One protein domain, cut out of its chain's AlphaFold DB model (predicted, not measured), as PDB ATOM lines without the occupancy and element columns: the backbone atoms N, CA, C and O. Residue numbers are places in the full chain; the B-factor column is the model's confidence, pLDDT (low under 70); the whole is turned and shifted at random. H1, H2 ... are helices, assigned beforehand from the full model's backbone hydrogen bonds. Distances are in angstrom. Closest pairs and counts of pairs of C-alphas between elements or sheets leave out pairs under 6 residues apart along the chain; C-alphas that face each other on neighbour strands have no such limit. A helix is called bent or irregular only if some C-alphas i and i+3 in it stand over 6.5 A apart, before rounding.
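Overview. This is residues 5 to 105 of the 112 residues of an uncharacterized protein of Chitinophaga sp. XS-30 (UniProt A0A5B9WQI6). A long rod of helices: H4 runs along most of its length, the bent helix H2 runs back beside it with both arms packed on it, and H1 folds onto H2a as a helical hairpin, splaying away from H4 toward its first residues. A head of loops with the short helix H3, residues 57 to 75, makes the end of the rod away from the turn between H1 and H2. The printed part has 101 residues, with four named helices in the order H1, H2, H3, H4 and no named strand; the class is all helix. The whole is loose, with a radius of gyration of the C-alphas of 17.1 A, and spans 55 by 23 by 21 A.

Along the chain. H1, residues 5 to 27, begins at C-alpha 5 (230.181, 194.168, 272.257) and is 32.2 A long. H2, residues 32 to 56, was assigned as one helix by its hydrogen bonds but is bent: C-alphas 46 and 49 are 6.8 A apart. Its arms are H2a, residues 32 to 46, 22.0 A long, and H2b, residues 49 to 56, 10.3 A long. H2a is itself irregular, with C-alphas 33 and 36 6.6 A apart. H3, residues 64 to 67, is 5.0 A long and begins at C-alpha 64 (243.268, 213.801, 267.125). H4, residues 76 to 105, the longest helix at 45.4 A, ends at C-alpha 105 (215.592, 171.819, 248.546); it is only just irregular, with C-alphas 77 and 80 6.54 A apart.

Arrangement. H1, H2a and H4 form an up and down bundle, each running against the one before it. H1 and H2a, a hairpin, touch most closely at the C-alphas of Ala 12 and Gly 45, 4.2 A apart, opposite ways at a tilt of 35.3 degrees, only just steep. With residues 7 to 11 alone, H1 touches H2b; the closest C-alphas, of Ser 8 and Pro 49, are 5.8 A apart. The arms H2a and H2b stand at a shallow tilt of 33 degrees, only just short of steep. H4 touches H2a with residues 89 to 97 alone, the closest C-alphas being those of Ala 44 and Ser 90, 4.3 A apart, opposite ways at a shallow tilt of 27 degrees. H4 touches H2b with residues 79 to 87 alone, closest at the C-alphas of Gly 51 and Gly 83, 4.1 A apart, opposite ways at a steep tilt of 41 degrees. H1 and H4 only just touch, with 3 pairs of C-alphas within 8 A. H3 touches no helix. Every O i to N i+4 pair is within hydrogen-bond range in H1 and H2b, against 9 of 11 in H2a and 23 of 26 in H4; H3 is too short for such a pair.

Size, cuts and confidence. The two C-alphas farthest apart, those of Ala 65 and Glu 105, are 55.8 A apart. The printed part has no cut. The link from H1 to H2 is tight, and those from H2 to H3 and from H3 to H4 are short. The mean pLDDT of the printed part is 83.7, and residues 104 to 105 are under 70.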
ATOM      1  N   ASN A   5     230.194 195.606 271.999       82.06
ATOM      2  CA  ASN A   5     230.181 194.168 272.257       82.06
ATOM      3  C   ASN A   5     228.765 193.627 272.498       82.06
ATOM      4  O   ASN A   5     228.410 192.573 271.974       82.06
ATOM      5  N   LYS A   6     227.926 194.358 273.248       84.25
ATOM      6  CA  LYS A   6     226.530 193.963 273.486       84.25
ATOM      7  C   LYS A   6     225.711 194.069 272.205       84.25
ATOM      8  O   LYS A   6     224.950 193.158 271.905       84.25
ATOM      9  N   ILE A   7     225.894 195.142 271.435       85.38
ATOM     10  CA  ILE A   7     225.185 195.332 270.160       85.38
ATOM     11  C   ILE A   7     225.590 194.248 269.154       85.38
ATOM     12  O   ILE A   7     224.718 193.658 268.524       85.38
ATOM     13  N   SER A   8     226.887 193.946 269.054       80.69
ATOM     14  CA  SER A   8     227.429 192.878 268.207       80.69
ATOM     15  C   SER A   8     226.886 191.502 268.599       80.69
ATOM     16  O   SER A   8     226.445 190.746 267.736       80.69
ATOM     17  N   ALA A   9     226.833 191.187 269.897       79.69
ATOM     18  CA  ALA A   9     226.243 189.938 270.362       79.69
ATOM     19  C   ALA A   9     224.748 189.857 270.014       79.69
ATOM     20  O   ALA A   9     224.297 188.862 269.451       79.69
ATOM     21  N   VAL A  10     223.979 190.914 270.297       88.12
ATOM     22  CA  VAL A  10     222.536 190.958 270.012       88.12
ATOM     23  C   VAL A  10     222.261 190.828 268.514       88.12
ATOM     24  O   VAL A  10     221.383 190.055 268.129       88.12
ATOM     25  N   SER A  11     223.020 191.518 267.657       84.25
ATOM     26  CA  SER A  11     222.864 191.394 266.206       84.25
ATOM     27  C   SER A  11     223.214 189.988 265.724       84.25
ATOM     28  O   SER A  11     222.459 189.413 264.941       84.25
ATOM     29  N   ALA A  12     224.301 189.395 266.229       80.19
ATOM     30  CA  ALA A  12     224.703 188.031 265.894       80.19
ATOM     31  C   ALA A  12     223.606 187.017 266.233       80.19
ATOM     32  O   ALA A  12     223.228 186.203 265.386       80.19
ATOM     33  N   PHE A  13     223.043 187.104 267.444       85.19
ATOM     34  CA  PHE A  13     221.930 186.257 267.864       85.19
ATOM     35  C   PHE A  13     220.690 186.479 267.001       85.19
ATOM     36  O   PHE A  13     220.085 185.502 266.567       85.19
ATOM     37  N   PHE A  14     220.337 187.730 266.698       90.00
ATOM     38  CA  PHE A  14     219.177 188.046 265.867       90.00
ATOM     39  C   PHE A  14     219.294 187.447 264.457       90.00
ATOM     40  O   PHE A  14     218.390 186.736 264.020       90.00
ATOM     41  N   PHE A  15     220.418 187.664 263.762       82.06
ATOM     42  CA  PHE A  15     220.625 187.126 262.411       82.06
ATOM     43  C   PHE A  15     220.701 185.597 262.393       82.06
ATOM     44  O   PHE A  15     220.126 184.965 261.507       82.06
ATOM     45  N   THR A  16     221.357 184.995 263.385       81.56
ATOM     46  CA  THR A  16     221.464 183.531 263.487       81.56
ATOM     47  C   THR A  16     220.114 182.892 263.782       81.56
ATOM     48  O   THR A  16     219.769 181.891 263.161       81.56
ATOM     49  N   LEU A  17     219.324 183.482 264.682       87.81
ATOM     50  CA  LEU A  17     217.986 183.000 265.018       87.81
ATOM     51  C   LEU A  17     217.028 183.163 263.835       87.81
ATOM     52  O   LEU A  17     216.289 182.235 263.524       87.81
ATOM     53  N   LEU A  18     217.087 184.292 263.126       87.56
ATOM     54  CA  LEU A  18     216.321 184.500 261.898       87.56
ATOM     55  C   LEU A  18     216.676 183.445 260.838       87.56
ATOM     56  O   LEU A  18     215.788 182.844 260.238       87.56
ATOM     57  N   PHE A  19     217.966 183.173 260.639       82.38
ATOM     58  CA  PHE A  19     218.429 182.154 259.698       82.38
ATOM     59  C   PHE A  19     218.023 180.736 260.118       82.38
ATOM     60  O   PHE A  19     217.569 179.952 259.286       82.38
ATOM     61  N   PHE A  20     218.101 180.428 261.413       82.38
ATOM     62  CA  PHE A  20     217.617 179.171 261.981       82.38
ATOM     63  C   PHE A  20     216.125 178.983 261.736       82.38
ATOM     64  O   PHE A  20     215.714 177.930 261.257       82.38
ATOM     65  N   LEU A  21     215.318 180.020 261.978       84.88
ATOM     66  CA  LEU A  21     213.893 179.990 261.669       84.88
ATOM     67  C   LEU A  21     213.654 179.743 260.177       84.88
ATOM     68  O   LEU A  21     212.838 178.892 259.844       84.88
ATOM     69  N   ILE A  22     214.386 180.410 259.278       82.62
ATOM     70  CA  ILE A  22     214.264 180.191 257.825       82.62
ATOM     71  C   ILE A  22     214.539 178.725 257.457       82.62
ATOM     72  O   ILE A  22     213.767 178.138 256.696       82.62
ATOM     73  N   ILE A  23     215.598 178.124 258.010       80.06
ATOM     74  CA  ILE A  23     215.928 176.710 257.779       80.06
ATOM     75  C   ILE A  23     214.819 175.801 258.315       80.06
ATOM     76  O   ILE A  23     214.310 174.965 257.570       80.06
ATOM     77  N   VAL A  24     214.388 175.990 259.565       80.81
ATOM     78  CA  VAL A  24     213.349 175.154 260.188       80.81
ATOM     79  C   VAL A  24     212.021 175.257 259.435       80.81
ATOM     80  O   VAL A  24     211.397 174.230 259.163       80.81
ATOM     81  N   PHE A  25     211.605 176.468 259.051       82.94
ATOM     82  CA  PHE A  25     210.364 176.685 258.305       82.94
ATOM     83  C   PHE A  25     210.402 176.060 256.907       82.94
ATOM     84  O   PHE A  25     209.392 175.497 256.483       82.94
ATOM     85  N   ARG A  26     211.533 176.138 256.189       78.25
ATOM     86  CA  ARG A  26     211.638 175.593 254.824       78.25
ATOM     87  C   ARG A  26     211.953 174.108 254.787       78.25
ATOM     88  O   ARG A  26     211.231 173.341 254.163       78.25
ATOM     89  N   GLN A  27     213.044 173.702 255.422       73.38
ATOM     90  CA  GLN A  27     213.595 172.360 255.255       73.38
ATOM     91  C   GLN A  27     212.907 171.339 256.169       73.38
ATOM     92  O   GLN A  27     212.981 170.141 255.898       73.38
ATOM     93  N   LYS A  28     212.231 171.785 257.248       76.31
ATOM     94  CA  LYS A  28     211.622 170.931 258.295       76.31
ATOM     95  C   LYS A  28     212.577 169.859 258.858       76.31
ATOM     96  O   LYS A  28     212.140 168.907 259.502       76.31
ATOM     97  N   ARG A  29     213.877 170.005 258.605       73.88
ATOM     98  CA  ARG A  29     214.985 169.143 259.014       73.88
ATOM     99  C   ARG A  29     216.154 170.050 259.378       73.88
ATOM    100  O   ARG A  29     216.281 171.139 258.830       73.88
ATOM    101  N   CYS A  30     216.949 169.609 260.342       72.19
ATOM    102  CA  CYS A  30     218.153 170.297 260.785       72.19
ATOM    103  C   CYS A  30     219.274 169.266 260.731       72.19
ATOM    104  O   CYS A  30     219.371 168.415 261.622       72.19
ATOM    105  N   ASP A  31     220.049 169.282 259.649       79.56
ATOM    106  CA  ASP A  31     221.162 168.358 259.493       79.56
ATOM    107  C   ASP A  31     222.424 168.955 260.112       79.56
ATOM    108  O   ASP A  31     222.649 170.166 260.144       79.56
ATOM    109  N   ARG A  32     223.311 168.088 260.610       75.56
ATOM    110  CA  ARG A  32     224.587 168.531 261.200       75.56
ATOM    111  C   ARG A  32     225.471 169.278 260.196       75.56
ATOM    112  O   ARG A  32     226.334 170.044 260.617       75.56
ATOM    113  N   SER A  33     225.251 169.083 258.895       76.94
ATOM    114  CA  SER A  33     225.920 169.834 257.828       76.94
ATOM    115  C   SER A  33     225.634 171.336 257.874       76.94
ATOM    116  O   SER A  33     226.464 172.118 257.413       76.94
ATOM    117  N   ASP A  34     224.522 171.764 258.480       78.81
ATOM    118  CA  ASP A  34     224.122 173.174 258.520       78.81
ATOM    119  C   ASP A  34     224.844 173.975 259.612       78.81
ATOM    120  O   ASP A  34     224.851 175.207 259.576       78.81
ATOM    121  N   LEU A  35     225.525 173.305 260.552       80.50
ATOM    122  CA  LEU A  35     226.299 173.952 261.622       80.50
ATOM    123  C   LEU A  35     227.361 174.919 261.080       80.50
ATOM    124  O   LEU A  35     227.567 175.988 261.654       80.50
ATOM    125  N   GLY A  36     227.998 174.585 259.951       81.75
ATOM    126  CA  GLY A  36     228.957 175.481 259.297       81.75
ATOM    127  C   GLY A  36     228.301 176.762 258.767       81.75
ATOM    128  O   GLY A  36     228.846 177.859 258.920       81.75
ATOM    129  N   SER A  37     227.093 176.642 258.213       83.75
ATOM    130  CA  SER A  37     226.297 177.785 257.752       83.75
ATOM    131  C   SER A  37     225.847 178.655 258.928       83.75
ATOM    132  O   SER A  37     225.926 179.878 258.843       83.75
ATOM    133  N   PHE A  38     225.465 178.050 260.059       81.88
ATOM    134  CA  PHE A  38     225.132 178.790 261.282       81.88
ATOM    135  C   PHE A  38     226.311 179.592 261.825       81.88
ATOM    136  O   PHE A  38     226.151 180.776 262.114       81.88
ATOM    137  N   ALA A  39     227.499 178.988 261.912       86.06
ATOM    138  CA  ALA A  39     228.700 179.693 262.354       86.06
ATOM    139  C   ALA A  39     229.042 180.869 261.423       86.06
ATOM    140  O   ALA A  39     229.382 181.955 261.890       86.06
ATOM    141  N   THR A  40     228.886 180.676 260.110       88.12
ATOM    142  CA  THR A  40     229.130 181.723 259.108       88.12
ATOM    143  C   THR A  40     228.151 182.889 259.259       88.12
ATOM    144  O   THR A  40     228.574 184.043 259.286       88.12
ATOM    145  N   VAL A  41     226.851 182.608 259.405       87.88
ATOM    146  CA  VAL A  41     225.822 183.642 259.605       87.88
ATOM    147  C   VAL A  41     225.993 184.353 260.944       87.88
ATOM    148  O   VAL A  41     225.825 185.569 261.000       87.88
ATOM    149  N   PHE A  42     226.379 183.636 262.000       87.38
ATOM    150  CA  PHE A  42     226.655 184.227 263.307       87.38
ATOM    151  C   PHE A  42     227.824 185.212 263.242       87.38
ATOM    152  O   PHE A  42     227.674 186.361 263.653       87.38
ATOM    153  N   LEU A  43     228.955 184.794 262.664       88.31
ATOM    154  CA  LEU A  43     230.137 185.644 262.499       88.31
ATOM    155  C   LEU A  43     229.865 186.839 261.577       88.31
ATOM    156  O   LEU A  43     230.313 187.954 261.841       88.31
ATOM    157  N   ALA A  44     229.108 186.640 260.499       89.56
ATOM    158  CA  ALA A  44     228.685 187.740 259.642       89.56
ATOM    159  C   ALA A  44     227.762 188.714 260.400       89.56
ATOM    160  O   ALA A  44     227.965 189.926 260.361       89.56
ATOM    161  N   GLY A  45     226.789 188.197 261.153       83.62
ATOM    162  CA  GLY A  45     225.854 188.986 261.954       83.62
ATOM    163  C   GLY A  45     226.518 189.771 263.088       83.62
ATOM    164  O   GLY A  45     226.110 190.903 263.361       83.62
ATOM    165  N   SER A  46     227.560 189.221 263.722       88.62
ATOM    166  CA  SER A  46     228.343 189.916 264.756       88.62
ATOM    167  C   SER A  46     229.181 191.058 264.184       88.62
ATOM    168  O   SER A  46     229.426 192.052 264.867       88.62
ATOM    169  N   ASN A  47     229.605 190.939 262.926       89.75
ATOM    170  CA  ASN A  47     230.449 191.926 262.262       89.75
ATOM    171  C   ASN A  47     229.661 193.113 261.691       89.75
ATOM    172  O   ASN A  47     230.237 194.185 261.520       89.75
ATOM    173  N   ILE A  48     228.348 192.988 261.459       89.00
ATOM    174  CA  ILE A  48     227.535 194.085 260.903       89.00
ATOM    175  C   ILE A  48     227.633 195.377 261.738       89.00
ATOM    176  O   ILE A  48     227.959 196.410 261.154       89.00
ATOM    177  N   PRO A  49     227.432 195.386 263.073       87.69
ATOM    178  CA  PRO A  49     227.532 196.626 263.846       87.69
ATOM    179  C   PRO A  49     228.925 197.248 263.825       87.69
ATOM    180  O   PRO A  49     229.038 198.467 263.736       87.69
ATOM    181  N   ALA A  50     229.980 196.428 263.862       88.00
ATOM    182  CA  ALA A  50     231.355 196.908 263.755       88.00
ATOM    183  C   ALA A  50     231.616 197.543 262.382       88.00
ATOM    184  O   ALA A  50     232.217 198.609 262.293       88.00
ATOM    185  N   GLY A  51     231.100 196.931 261.313       88.69
ATOM    186  CA  GLY A  51     231.167 197.477 259.964       88.69
ATOM    187  C   GLY A  51     230.421 198.807 259.832       88.69
ATOM    188  O   GLY A  51     230.981 199.763 259.304       88.69
ATOM    189  N   ILE A  52     229.198 198.904 260.374       88.94
ATOM    190  CA  ILE A  52     228.421 200.157 260.405       88.94
ATOM    191  C   ILE A  52     229.184 201.231 261.181       88.94
ATOM    192  O   ILE A  52     229.315 202.350 260.694       88.94
ATOM    193  N   PHE A  53     229.716 200.889 262.354       87.88
ATOM    194  CA  PHE A  53     230.468 201.813 263.197       87.88
ATOM    195  C   PHE A  53     231.707 202.361 262.475       87.88
ATOM    196  O   PHE A  53     231.903 203.571 262.417       87.88
ATOM    197  N   LEU A  54     232.497 201.489 261.845       88.56
ATOM    198  CA  LEU A  54     233.680 201.882 261.074       88.56
ATOM    199  C   LEU A  54     233.332 202.724 259.837       88.56
ATOM    200  O   LEU A  54     234.052 203.666 259.509       88.56
ATOM    201  N   CYS A  55     232.220 202.427 259.161       89.75
ATOM    202  CA  CYS A  55     231.706 203.275 258.084       89.75
ATOM    203  C   CYS A  55     231.317 204.662 258.595       89.75
ATOM    204  O   CYS A  55     231.602 205.660 257.937       89.75
ATOM    205  N   TRP A  56     230.682 204.723 259.765       86.81
ATOM    206  CA  TRP A  56     230.211 205.970 260.354       86.81
ATOM    207  C   TRP A  56     231.342 206.830 260.935       86.81
ATOM    208  O   TRP A  56     231.194 208.045 261.020       86.81
ATOM    209  N   TYR A  57     232.502 206.229 261.216       85.31
ATOM    210  CA  TYR A  57     233.697 206.906 261.730       85.31
ATOM    211  C   TYR A  57     234.182 208.086 260.864       85.31
ATOM    212  O   TYR A  57     234.859 208.976 261.361       85.31
ATOM    213  N   VAL A  58     233.822 208.140 259.572       84.75
ATOM    214  CA  VAL A  58     234.137 209.301 258.713       84.75
ATOM    215  C   VAL A  58     233.384 210.569 259.121       84.75
ATOM    216  O   VAL A  58     233.854 211.671 258.853       84.75
ATOM    217  N   PHE A  59     232.203 210.418 259.723       85.12
ATOM    218  CA  PHE A  59     231.326 211.532 260.077       85.12
ATOM    219  C   PHE A  59     231.608 212.076 261.475       85.12
ATOM    220  O   PHE A  59     231.376 213.257 261.712       85.12
ATOM    221  N   ASP A  60     232.106 211.227 262.371       84.31
ATOM    222  CA  ASP A  60     232.425 211.584 263.753       84.31
ATOM    223  C   ASP A  60     233.733 210.891 264.179       84.31
ATOM    224  O   ASP A  60     233.704 209.885 264.895       84.31
ATOM    225  N   PRO A  61     234.889 211.338 263.647       82.06
ATOM    226  CA  PRO A  61     236.182 210.766 264.000       82.06
ATOM    227  C   PRO A  61     236.574 211.151 265.429       82.06
ATOM    228  O   PRO A  61     236.240 212.235 265.914       82.06
ATOM    229  N   ASP A  62     237.349 210.291 266.095       81.69
ATOM    230  CA  ASP A  62     237.838 210.611 267.435       81.69
ATOM    231  C   ASP A  62     238.732 211.871 267.419       81.69
ATOM    232  O   ASP A  62     239.409 212.165 266.426       81.69
ATOM    233  N   PRO A  63     238.812 212.613 268.537       83.00
ATOM    234  CA  PRO A  63     239.733 213.732 268.663       83.00
ATOM    235  C   PRO A  63     241.172 213.304 268.344       83.00
ATOM    236  O   PRO A  63     241.670 212.320 268.894       83.00
ATOM    237  N   ALA A  64     241.888 214.094 267.539       78.44
ATOM    238  CA  ALA A  64     243.268 213.801 267.125       78.44
ATOM    239  C   ALA A  64     244.226 213.529 268.309       78.44
ATOM    240  O   ALA A  64     245.166 212.738 268.200       78.44
ATOM    241  N   ALA A  65     243.962 214.134 269.473       79.12
ATOM    242  CA  ALA A  65     244.702 213.894 270.712       79.12
ATOM    243  C   ALA A  65     244.610 212.438 271.210       79.12
ATOM    244  O   ALA A  65     245.574 211.935 271.777       79.12
ATOM    245  N   ILE A  66     243.488 211.754 270.975       80.19
ATOM    246  CA  ILE A  66     243.281 210.348 271.349       80.19
ATOM    247  C   ILE A  66     243.883 209.435 270.279       80.19
ATOM    248  O   ILE A  66     244.619 208.504 270.599       80.19
ATOM    249  N   ILE A  67     243.649 209.738 268.999       78.31
ATOM    250  CA  ILE A  67     244.139 208.907 267.890       78.31
ATOM    251  C   ILE A  67     245.671 208.888 267.834       78.31
ATOM    252  O   ILE A  67     246.256 207.827 267.615       78.31
ATOM    253  N   SER A  68     246.329 210.020 268.106       79.00
ATOM    254  CA  SER A  68     247.799 210.125 268.142       79.00
ATOM    255  C   SER A  68     248.471 209.241 269.202       79.00
ATOM    256  O   SER A  68     249.660 208.949 269.087       79.00
ATOM    257  N   GLN A  69     247.720 208.768 270.204       83.88
ATOM    258  CA  GLN A  69     248.202 207.819 271.214       83.88
ATOM    259  C   GLN A  69     248.058 206.356 270.769       83.88
ATOM    260  O   GLN A  69     248.602 205.451 271.402       83.88
ATOM    261  N   THR A  70     247.334 206.102 269.678       81.06
ATOM    262  CA  THR A  70     247.119 204.760 269.136       81.06
ATOM    263  C   THR A  70     248.111 204.446 268.019       81.06
ATOM    264  O   THR A  70     248.573 205.322 267.292       81.06
ATOM    265  N   ARG A  71     248.384 203.152 267.796       80.81
ATOM    266  CA  ARG A  71     249.181 202.689 266.640       80.81
ATOM    267  C   ARG A  71     248.494 202.917 265.286       80.81
ATOM    268  O   ARG A  71     249.070 202.571 264.261       80.81
ATOM    269  N   LEU A  72     247.272 203.449 265.284       75.62
ATOM    270  CA  LEU A  72     246.477 203.683 264.083       75.62
ATOM    271  C   LEU A  72     246.495 205.152 263.632       75.62
ATOM    272  O   LEU A  72     245.802 205.503 262.677       75.62
ATOM    273  N   ALA A  73     247.312 205.996 264.271       79.75
ATOM    274  CA  ALA A  73     247.523 207.372 263.845       79.75
ATOM    275  C   ALA A  73     247.908 207.444 262.356       79.75
ATOM    276  O   ALA A  73     248.851 206.791 261.910       79.75
ATOM    277  N   GLY A  74     247.149 208.226 261.580       81.00
ATOM    278  CA  GLY A  74     247.345 208.391 260.135       81.00
ATOM    279  C   GLY A  74     246.592 207.395 259.243       81.00
ATOM    280  O   GLY A  74     246.542 207.603 258.031       81.00
ATOM    281  N   PHE A  75     245.949 206.363 259.804       82.75
ATOM    282  CA  PHE A  75     245.163 205.381 259.037       82.75
ATOM    283  C   PHE A  75     243.649 205.641 259.031       82.75
ATOM    284  O   PHE A  75     242.890 204.837 258.496       82.75
ATOM    285  N   GLU A  76     243.197 206.776 259.559       80.25
ATOM    286  CA  GLU A  76     241.775 207.122 259.727       80.25
ATOM    287  C   GLU A  76     240.962 206.996 258.430       80.25
ATOM    288  O   GLU A  76     239.853 206.464 258.422       80.25
ATOM    289  N   ARG A  77     241.558 207.392 257.298       79.62
ATOM    290  CA  ARG A  77     240.935 207.307 255.965       79.62
ATOM    291  C   ARG A  77     240.625 205.874 255.531       79.62
ATOM    292  O   ARG A  77     239.764 205.664 254.679       79.62
ATOM    293  N   TYR A  78     241.319 204.889 256.096       87.19
ATOM    294  CA  TYR A  78     241.114 203.478 255.788       87.19
ATOM    295  C   TYR A  78     240.053 202.827 256.677       87.19
ATOM    296  O   TYR A  78     239.576 201.751 256.321       87.19
ATOM    297  N   PHE A  79     239.627 203.455 257.780       86.94
ATOM    298  CA  PHE A  79     238.605 202.875 258.656       86.94
ATOM    299  C   PHE A  79     237.263 202.713 257.960       86.94
ATOM    300  O   PHE A  79     236.671 201.641 258.030       86.94
ATOM    301  N   SER A  80     236.826 203.709 257.196       86.75
ATOM    302  CA  SER A  80     235.560 203.623 256.459       86.75
ATOM    303  C   SER A  80     235.615 202.609 255.322       86.75
ATOM    304  O   SER A  80     234.626 201.930 255.043       86.75
ATOM    305  N   PHE A  81     236.786 202.451 254.698       90.25
ATOM    306  CA  PHE A  81     237.004 201.406 253.703       90.25
ATOM    307  C   PHE A  81     236.982 200.012 254.343       90.25
ATOM    308  O   PHE A  81     236.291 199.124 253.849       90.25
ATOM    309  N   ALA A  82     237.667 199.831 255.477       90.69
ATOM    310  CA  ALA A  82     237.644 198.590 256.244       90.69
ATOM    311  C   ALA A  82     236.225 198.247 256.723       90.69
ATOM    312  O   ALA A  82     235.789 197.108 256.571       90.69
ATOM    313  N   GLY A  83     235.474 199.237 257.217       91.31
ATOM    314  CA  GLY A  83     234.067 199.090 257.585       91.31
ATOM    315  C   GLY A  83     233.203 198.644 256.409       91.31
ATOM    316  O   GLY A  83     232.438 197.688 256.528       91.31
ATOM    317  N   SER A  84     233.391 199.265 255.241       91.31
ATOM    318  CA  SER A  84     232.642 198.935 254.024       91.31
ATOM    319  C   SER A  84     232.956 197.522 253.531       91.31
ATOM    320  O   SER A  84     232.044 196.771 253.188       91.31
ATOM    321  N   ALA A  85     234.233 197.127 253.543       93.75
ATOM    322  CA  ALA A  85     234.662 195.777 253.191       93.75
ATOM    323  C   ALA A  85     234.068 194.731 254.149       93.75
ATOM    324  O   ALA A  85     233.545 193.708 253.706       93.75
ATOM    325  N   LEU A  86     234.093 195.012 255.454       92.50
ATOM    326  CA  LEU A  86     233.544 194.144 256.493       92.50
ATOM    327  C   LEU A  86     232.020 193.987 256.361       92.50
ATOM    328  O   LEU A  86     231.508 192.871 256.468       92.50
ATOM    329  N   LEU A  87     231.297 195.069 256.058       91.62
ATOM    330  CA  LEU A  87     229.865 195.012 255.746       91.62
ATOM    331  C   LEU A  87     229.584 194.195 254.494       91.62
ATOM    332  O   LEU A  87     228.711 193.328 254.519       91.62
ATOM    333  N   PHE A  88     230.327 194.437 253.416       93.62
ATOM    334  CA  PHE A  88     230.125 193.728 252.160       93.62
ATOM    335  C   PHE A  88     230.362 192.223 252.323       93.62
ATOM    336  O   PHE A  88     229.529 191.424 251.902       93.62
ATOM    337  N   LEU A  89     231.441 191.836 253.009       92.25
ATOM    338  CA  LEU A  89     231.736 190.441 253.350       92.25
ATOM    339  C   LEU A  89     230.644 189.818 254.225       92.25
ATOM    340  O   LEU A  89     230.248 188.679 253.985       92.25
ATOM    341  N   SER A  90     230.123 190.561 255.204       91.12
ATOM    342  CA  SER A  90     229.067 190.069 256.097       91.12
ATOM    343  C   SER A  90     227.754 189.841 255.343       91.12
ATOM    344  O   SER A  90     227.146 188.776 255.451       91.12
ATOM    345  N   ILE A  91     227.343 190.801 254.510       90.25
ATOM    346  CA  ILE A  91     226.144 190.684 253.669       90.25
ATOM    347  C   ILE A  91     226.309 189.541 252.665       90.25
ATOM    348  O   ILE A  91     225.402 188.723 252.515       90.25
ATOM    349  N   ALA A  92     227.470 189.444 252.013       91.75
ATOM    350  CA  ALA A  92     227.766 188.368 251.075       91.75
ATOM    351  C   ALA A  92     227.721 186.994 251.760       91.75
ATOM    352  O   ALA A  92     227.096 186.085 251.222       91.75
ATOM    353  N   GLY A  93     228.302 186.850 252.956       88.81
ATOM    354  CA  GLY A  93     228.290 185.604 253.730       88.81
ATOM    355  C   GLY A  93     226.883 185.162 254.142       88.81
ATOM    356  O   GLY A  93     226.526 183.984 254.012       88.81
ATOM    357  N   ILE A  94     226.041 186.105 254.575       87.94
ATOM    358  CA  ILE A  94     224.625 185.836 254.864       87.94
ATOM    359  C   ILE A  94     223.901 185.425 253.578       87.94
ATOM    360  O   ILE A  94     223.215 184.403 253.553       87.94
ATOM    361  N   TRP A  95     224.101 186.163 252.485       89.00
ATOM    362  CA  TRP A  95     223.481 185.874 251.194       89.00
ATOM    363  C   TRP A  95     223.860 184.494 250.652       89.00
ATOM    364  O   TRP A  95     222.993 183.753 250.189       89.00
ATOM    365  N   THR A  96     225.137 184.109 250.728       88.56
ATOM    366  CA  THR A  96     225.586 182.778 250.306       88.56
ATOM    367  C   THR A  96     224.972 181.686 251.166       88.56
ATOM    368  O   THR A  96     224.542 180.673 250.623       88.56
ATOM    369  N   SER A  97     224.857 181.908 252.478       84.88
ATOM    370  CA  SER A  97     224.256 180.942 253.405       84.88
ATOM    371  C   SER A  97     222.767 180.742 253.111       84.88
ATOM    372  O   SER A  97     222.299 179.609 253.014       84.88
ATOM    373  N   ILE A  98     222.039 181.835 252.850       84.00
ATOM    374  CA  ILE A  98     220.643 181.796 252.393       84.00
ATOM    375  C   ILE A  98     220.548 181.065 251.053       84.00
ATOM    376  O   ILE A  98     219.781 180.119 250.916       84.00
ATOM    377  N   LYS A  99     221.359 181.430 250.058       85.06
ATOM    378  CA  LYS A  99     221.323 180.797 248.733       85.06
ATOM    379  C   LYS A  99     221.591 179.289 248.797       85.06
ATOM    380  O   LYS A  99     220.952 178.531 248.068       85.06
ATOM    381  N   THR A 100     222.508 178.851 249.657       82.00
ATOM    382  CA  THR A 100     222.784 177.428 249.898       82.00
ATOM    383  C   THR A 100     221.580 176.734 250.528       82.00
ATOM    384  O   THR A 100     221.161 175.693 250.022       82.00
ATOM    385  N   ALA A 101     220.955 177.349 251.539       76.44
ATOM    386  CA  ALA A 101     219.743 176.819 252.161       76.44
ATOM    387  C   ALA A 101     218.588 176.647 251.152       76.44
ATOM    388  O   ALA A 101     217.845 175.670 251.231       76.44
ATOM    389  N   PHE A 102     218.473 177.546 250.167       78.12
ATOM    390  CA  PHE A 102     217.470 177.461 249.096       78.12
ATOM    391  C   PHE A 102     217.804 176.413 248.023       78.12
ATOM    392  O   PHE A 102     216.897 175.831 247.435       78.12
ATOM    393  N   LYS A 103     219.087 176.163 247.728       76.00
ATOM    394  CA  LYS A 103     219.485 175.156 246.728       76.00
ATOM    395  C   LYS A 103     219.327 173.720 247.227       76.00
ATOM    396  O   LYS A 103     219.009 172.858 246.412       76.00
ATOM    397  N   GLY A 104     219.523 173.475 248.524       62.81
ATOM    398  CA  GLY A 104     219.404 172.137 249.119       62.81
ATOM    399  C   GLY A 104     218.023 171.489 248.944       62.81
ATOM    400  O   GLY A 104     217.924 170.267 248.903       62.81
ATOM    401  N   GLU A 105     216.969 172.290 248.753       53.59
ATOM    402  CA  GLU A 105     215.592 171.819 248.546       53.59
ATOM    403  C   GLU A 105     215.388 171.101 247.199       53.59
ATOM    404  O   GLU A 105     214.598 170.167 247.110       53.59
TER     405      GLU A 105